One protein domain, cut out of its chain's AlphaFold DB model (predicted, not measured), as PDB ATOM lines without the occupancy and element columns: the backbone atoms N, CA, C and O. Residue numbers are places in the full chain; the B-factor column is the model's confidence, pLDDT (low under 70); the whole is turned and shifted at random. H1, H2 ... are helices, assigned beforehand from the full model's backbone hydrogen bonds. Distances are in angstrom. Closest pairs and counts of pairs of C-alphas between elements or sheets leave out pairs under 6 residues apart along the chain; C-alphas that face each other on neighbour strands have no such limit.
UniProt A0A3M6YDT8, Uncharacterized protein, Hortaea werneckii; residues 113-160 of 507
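AT A GLANCE: This is residues 113 to 160 of the 507 residues of an uncharacterized protein of Hortaea werneckii (UniProt A0A3M6YDT8). This is a model with little regular structure: one helix, H1, stands across one end of an elongated shape, and a looped stretch with the short helix H2 makes the rest, reaching the opposite end at Arg 160. The printed part has 48 residues with two named helices, H1 then H2, and no named strand; the class is all helix, with only 15 residues in named elements. It is loose, with a radius of gyration of the C-alphas of 12.1 A, and spans 41 by 22 by 14 A.

IN THESE COORDINATES: H1, residues 117 to 127, is 15.7 A long and begins at C-alpha 117 (216.940, 152.539, 172.535). H2, residues 136 to 139, ends at C-alpha 139 (209.738, 135.539, 172.996).

HOW THE PARTS SIT: H1 and H2 are apart, joined by a short link of 8 residues. Residues 113 to 120, of which 117 to 120 belong to H1, stand free. In H1 every O i to N i+4 pair is within hydrogen-bond range; H2 is too short for such a pair, and its 1 O i to N i+3 pair is within range.

THE WHOLE: The C-alphas farthest apart, of Ser 113 and Arg 160, are 41.2 A apart. The printed part has no cut. Residues 140 to 160 hold no named element. Residues 113 to 115 have pLDDT under 70.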
ATOM      1  N   SER A 113     217.697 162.199 171.572       56.56
ATOM      2  CA  SER A 113     216.836 161.358 170.713       56.56
ATOM      3  C   SER A 113     217.560 160.228 169.966       56.56
ATOM      4  O   SER A 113     216.936 159.226 169.628       56.56
ATOM      5  N   ASP A 114     218.862 160.388 169.722       56.25
ATOM      6  CA  ASP A 114     219.711 159.405 169.037       56.25
ATOM      7  C   ASP A 114     220.249 158.299 169.974       56.25
ATOM      8  O   ASP A 114     220.674 157.248 169.500       56.25
ATOM      9  N   GLU A 115     220.175 158.496 171.295       61.22
ATOM     10  CA  GLU A 115     220.662 157.579 172.342       61.22
ATOM     11  C   GLU A 115     219.521 156.788 173.018       61.22
ATOM     12  O   GLU A 115     219.775 155.906 173.839       61.22
ATOM     13  N   ASP A 116     218.258 157.076 172.680       70.44
ATOM     14  CA  ASP A 116     217.095 156.363 173.214       70.44
ATOM     15  C   ASP A 116     216.886 155.011 172.492       70.44
ATOM     16  O   ASP A 116     216.436 154.976 171.334       70.44
ATOM     17  N   PRO A 117     217.120 153.857 173.156       71.19
ATOM     18  CA  PRO A 117     216.940 152.539 172.535       71.19
ATOM     19  C   PRO A 117     215.475 152.272 172.158       71.19
ATOM     20  O   PRO A 117     215.179 151.533 171.215       71.19
ATOM     21  N   ASP A 118     214.536 152.909 172.859       76.44
ATOM     22  CA  ASP A 118     213.114 152.797 172.562       76.44
ATOM     23  C   ASP A 118     212.725 153.626 171.327       76.44
ATOM     24  O   ASP A 118     211.925 153.159 170.519       76.44
ATOM     25  N   ALA A 119     213.326 154.801 171.100       81.69
ATOM     26  CA  ALA A 119     213.041 155.637 169.927       81.69
ATOM     27  C   ALA A 119     213.530 154.986 168.621       81.69
ATOM     28  O   ALA A 119     212.817 154.982 167.607       81.69
ATOM     29  N   THR A 120     214.707 154.358 168.661       80.69
ATOM     30  CA  THR A 120     215.255 153.577 167.540       80.69
ATOM     31  C   THR A 120     214.430 152.311 167.285       80.69
ATOM     32  O   THR A 120     214.103 152.000 166.136       80.69
ATOM     33  N   THR A 121     213.991 151.622 168.346       81.12
ATOM     34  CA  THR A 121     213.088 150.461 168.246       81.12
ATOM     35  C   THR A 121     211.725 150.843 167.667       81.12
ATOM     36  O   THR A 121     211.214 150.143 166.792       81.12
ATOM     37  N   LEU A 122     211.135 151.956 168.113       84.62
ATOM     38  CA  LEU A 122     209.850 152.458 167.618       84.62
ATOM     39  C   LEU A 122     209.928 152.894 166.153       84.62
ATOM     40  O   LEU A 122     208.998 152.618 165.401       84.62
ATOM     41  N   SER A 123     211.028 153.523 165.735       86.00
ATOM     42  CA  SER A 123     211.254 153.879 164.325       86.00
ATOM     43  C   SER A 123     211.318 152.624 163.453       86.00
ATOM     44  O   SER A 123     210.575 152.505 162.484       86.00
ATOM     45  N   ARG A 124     212.067 151.603 163.886       83.56
ATOM     46  CA  ARG A 124     212.103 150.308 163.188       83.56
ATOM     47  C   ARG A 124     210.759 149.594 163.151       83.56
ATOM     48  O   ARG A 124     210.446 148.959 162.155       83.56
ATOM     49  N   LEU A 125     209.958 149.677 164.212       85.44
ATOM     50  CA  LEU A 125     208.608 149.103 164.221       85.44
ATOM     51  C   LEU A 125     207.653 149.818 163.257       85.44
ATOM     52  O   LEU A 125     206.684 149.203 162.827       85.44
ATOM     53  N   ARG A 126     207.900 151.097 162.941       87.38
ATOM     54  CA  ARG A 126     207.118 151.848 161.946       87.38
ATOM     55  C   ARG A 126     207.507 151.485 160.515       87.38
ATOM     56  O   ARG A 126     206.636 151.482 159.653       87.38
ATOM     57  N   ASP A 127     208.781 151.175 160.288       86.62
ATOM     58  CA  ASP A 127     209.312 150.863 158.958       86.62
ATOM     59  C   ASP A 127     209.145 149.381 158.574       86.62
ATOM     60  O   ASP A 127     209.021 149.055 157.393       86.62
ATOM     61  N   LEU A 128     209.151 148.477 159.560       86.12
ATOM     62  CA  LEU A 128     209.082 147.029 159.348       86.12
ATOM     63  C   LEU A 128     207.646 146.501 159.317       86.12
ATOM     64  O   LEU A 128     206.724 147.026 159.944       86.12
ATOM     65  N   SER A 129     207.471 145.387 158.613       85.12
ATOM     66  CA  SER A 129     206.193 144.679 158.536       85.12
ATOM     67  C   SER A 129     205.900 143.881 159.815       85.12
ATOM     68  O   SER A 129     206.804 143.480 160.552       85.12
ATOM     69  N   TRP A 130     204.622 143.572 160.068       84.25
ATOM     70  CA  TRP A 130     204.219 142.731 161.207       84.25
ATOM     71  C   TRP A 130     204.928 141.367 161.203       84.25
ATOM     72  O   TRP A 130     205.302 140.848 162.258       84.25
ATOM     73  N   ASP A 131     205.193 140.824 160.013       86.19
ATOM     74  CA  ASP A 131     205.894 139.558 159.827       86.19
ATOM     75  C   ASP A 131     207.362 139.594 160.255       86.19
ATOM     76  O   ASP A 131     207.954 138.536 160.438       86.19
ATOM     77  N   GLU A 132     207.980 140.750 160.460       87.44
ATOM     78  CA  GLU A 132     209.373 140.844 160.921       87.44
ATOM     79  C   GLU A 132     209.473 140.958 162.447       87.44
ATOM     80  O   GLU A 132     210.557 140.815 163.026       87.44
ATOM     81  N   THR A 133     208.334 141.124 163.121       90.25
ATOM     82  CA  THR A 133     208.248 141.178 164.580       90.25
ATOM     83  C   THR A 133     208.174 139.781 165.203       90.25
ATOM     84  O   THR A 133     207.693 138.811 164.607       90.25
ATOM     85  N   ALA A 134     208.708 139.648 166.417       89.38
ATOM     86  CA  ALA A 134     208.671 138.408 167.181       89.38
ATOM     87  C   ALA A 134     207.347 138.291 167.946       89.38
ATOM     88  O   ALA A 134     206.971 139.183 168.717       89.38
ATOM     89  N   THR A 135     206.662 137.156 167.798       90.94
ATOM     90  CA  THR A 135     205.404 136.918 168.514       90.94
ATOM     91  C   THR A 135     205.646 136.742 170.021       90.94
ATOM     92  O   THR A 135     206.719 136.290 170.438       90.94
ATOM     93  N   PRO A 136     204.647 137.009 170.884       90.06
ATOM     94  CA  PRO A 136     204.769 136.758 172.321       90.06
ATOM     95  C   PRO A 136     205.157 135.309 172.641       90.06
ATOM     96  O   PRO A 136     206.007 135.071 173.495       90.06
ATOM     97  N   THR A 137     204.601 134.347 171.901       91.38
ATOM     98  CA  THR A 137     204.937 132.926 172.041       91.38
ATOM     99  C   THR A 137     206.399 132.646 171.709       91.38
ATOM    100  O   THR A 137     207.037 131.906 172.451       91.38
ATOM    101  N   GLN A 138     206.952 133.268 170.658       89.44
ATOM    102  CA  GLN A 138     208.365 133.156 170.284       89.44
ATOM    103  C   GLN A 138     209.290 133.759 171.346       89.44
ATOM    104  O   GLN A 138     210.295 133.140 171.688       89.44
ATOM    105  N   ARG A 139     208.937 134.906 171.932       90.44
ATOM    106  CA  ARG A 139     209.738 135.539 172.996       90.44
ATOM    107  C   ARG A 139     209.791 134.704 174.271       90.44
ATOM    108  O   ARG A 139     210.848 134.555 174.870       90.44
ATOM    109  N   LEU A 140     208.667 134.091 174.644       90.62
ATOM    110  CA  LEU A 140     208.550 133.262 175.848       90.62
ATOM    111  C   LEU A 140     209.139 131.848 175.688       90.62
ATOM    112  O   LEU A 140     209.098 131.043 176.620       90.62
ATOM    113  N   THR A 141     209.701 131.509 174.523       89.19
ATOM    114  CA  THR A 141     210.305 130.185 174.304       89.19
ATOM    115  C   THR A 141     211.566 129.949 175.135       89.19
ATOM    116  O   THR A 141     211.835 128.801 175.514       89.19
ATOM    117  N   HIS A 142     212.336 130.998 175.422       86.25
ATOM    118  CA  HIS A 142     213.585 130.922 176.175       86.25
ATOM    119  C   HIS A 142     213.911 132.274 176.821       86.25
ATOM    120  O   HIS A 142     213.676 133.295 176.176       86.25
ATOM    121  N   PRO A 143     214.514 132.310 178.026       85.38
ATOM    122  CA  PRO A 143     214.875 133.563 178.698       85.38
ATOM    123  C   PRO A 143     215.679 134.534 177.820       85.38
ATOM    124  O   PRO A 143     215.396 135.726 177.810       85.38
ATOM    125  N   LEU A 144     216.598 134.009 177.006       82.62
ATOM    126  CA  LEU A 144     217.415 134.793 176.066       82.62
ATOM    127  C   LEU A 144     216.616 135.462 174.931       82.62
ATOM    128  O   LEU A 144     217.073 136.452 174.372       82.62
ATOM    129  N   ASN A 145     215.429 134.948 174.592       87.12
ATOM    130  CA  ASN A 145     214.556 135.517 173.559       87.12
ATOM    131  C   ASN A 145     213.532 136.509 174.134       87.12
ATOM    132  O   ASN A 145     212.811 137.150 173.372       87.12
ATOM    133  N   THR A 146     213.478 136.680 175.457       85.69
ATOM    134  CA  THR A 146     212.596 137.654 176.120       85.69
ATOM    135  C   THR A 146     212.781 139.089 175.598       85.69
ATOM    136  O   THR A 146     211.766 139.721 175.293       85.69
ATOM    137  N   PRO A 147     214.019 139.612 175.428       84.62
ATOM    138  CA  PRO A 147     214.229 140.958 174.889       84.62
ATOM    139  C   PRO A 147     214.106 141.040 173.356       84.62
ATOM    140  O   PRO A 147     214.146 142.133 172.794       84.62
ATOM    141  N   ALA A 148     213.947 139.917 172.643       86.31
ATOM    142  CA  ALA A 148     213.871 139.916 171.186       86.31
ATOM    143  C   ALA A 148     212.520 140.479 170.707       86.31
ATOM    144  O   ALA A 148     211.482 139.831 170.820       86.31
ATOM    145  N   ARG A 149     212.511 141.702 170.166       86.44
ATOM    146  CA  ARG A 149     211.315 142.312 169.550       86.44
ATOM    147  C   ARG A 149     211.153 141.952 168.074       86.44
ATOM    148  O   ARG A 149     210.025 141.855 167.602       86.44
ATOM    149  N   PHE A 150     212.260 141.691 167.383       89.38
ATOM    150  CA  PHE A 150     212.306 141.356 165.961       89.38
ATOM    151  C   PHE A 150     212.749 139.908 165.744       89.38
ATOM    152  O   PHE A 150     213.461 139.337 166.576       89.38
ATOM    153  N   LYS A 151     212.381 139.315 164.604       88.44
ATOM    154  CA  LYS A 151     212.800 137.951 164.239       88.44
ATOM    155  C   LYS A 151     214.313 137.822 164.059       88.44
ATOM    156  O   LYS A 151     214.858 136.760 164.340       88.44
ATOM    157  N   SER A 152     214.993 138.894 163.656       85.75
ATOM    158  CA  SER A 152     216.460 138.959 163.587       85.75
ATOM    159  C   SER A 152     217.129 138.789 164.954       85.75
ATOM    160  O   SER A 152     218.248 138.294 165.026       85.75
ATOM    161  N   HIS A 153     216.442 139.166 166.038       86.31
ATOM    162  CA  HIS A 153     216.952 139.074 167.408       86.31
ATOM    163  C   HIS A 153     216.636 137.717 168.056       86.31
ATOM    164  O   HIS A 153     217.081 137.468 169.174       86.31
ATOM    165  N   LEU A 154     215.856 136.847 167.398       87.38
ATOM    166  CA  LEU A 154     215.521 135.524 167.923       87.38
ATOM    167  C   LEU A 154     216.700 134.568 167.771       87.38
ATOM    168  O   LEU A 154     217.222 134.353 166.677       87.38
ATOM    169  N   TRP A 155     217.055 133.914 168.872       84.81
ATOM    170  CA  TRP A 155     218.087 132.890 168.889       84.81
ATOM    171  C   TRP A 155     217.481 131.489 168.778       84.81
ATOM    172  O   TRP A 155     216.450 131.202 169.406       84.81
ATOM    173  N   PRO A 156     218.105 130.590 167.989       88.19
ATOM    174  CA  PRO A 156     217.660 129.212 167.884       88.19
ATOM    175  C   PRO A 156     217.885 128.490 169.213       88.19
ATOM    176  O   PRO A 156     218.987 128.477 169.759       88.19
ATOM    177  N   ILE A 157     216.833 127.853 169.720       87.19
ATOM    178  CA  ILE A 157     216.869 127.111 170.982       87.19
ATOM    179  C   ILE A 157     217.099 125.635 170.678       87.19
ATOM    180  O   ILE A 157     216.507 125.082 169.748       87.19
ATOM    181  N   ALA A 158     217.934 124.979 171.482       89.06
ATOM    182  CA  ALA A 158     218.114 123.537 171.394       89.06
ATOM    183  C   ALA A 158     216.787 122.797 171.640       89.06
ATOM    184  O   ALA A 158     215.971 123.189 172.477       89.06
ATOM    185  N   THR A 159     216.572 121.689 170.932       89.38
ATOM    186  CA  THR A 159     215.362 120.877 171.092       89.38
ATOM    187  C   THR A 159     215.203 120.431 172.544       89.38
ATOM    188  O   THR A 159     216.069 119.749 173.095       89.38
ATOM    189  N   ARG A 160     214.072 120.785 173.166       88.00
ATOM    190  CA  ARG A 160     213.781 120.417 174.558       88.00
ATOM    191  C   ARG A 160     213.754 118.895 174.710       88.00
ATOM    192  O   ARG A 160     212.987 118.206 174.033       88.00
TER     193      ARG A 160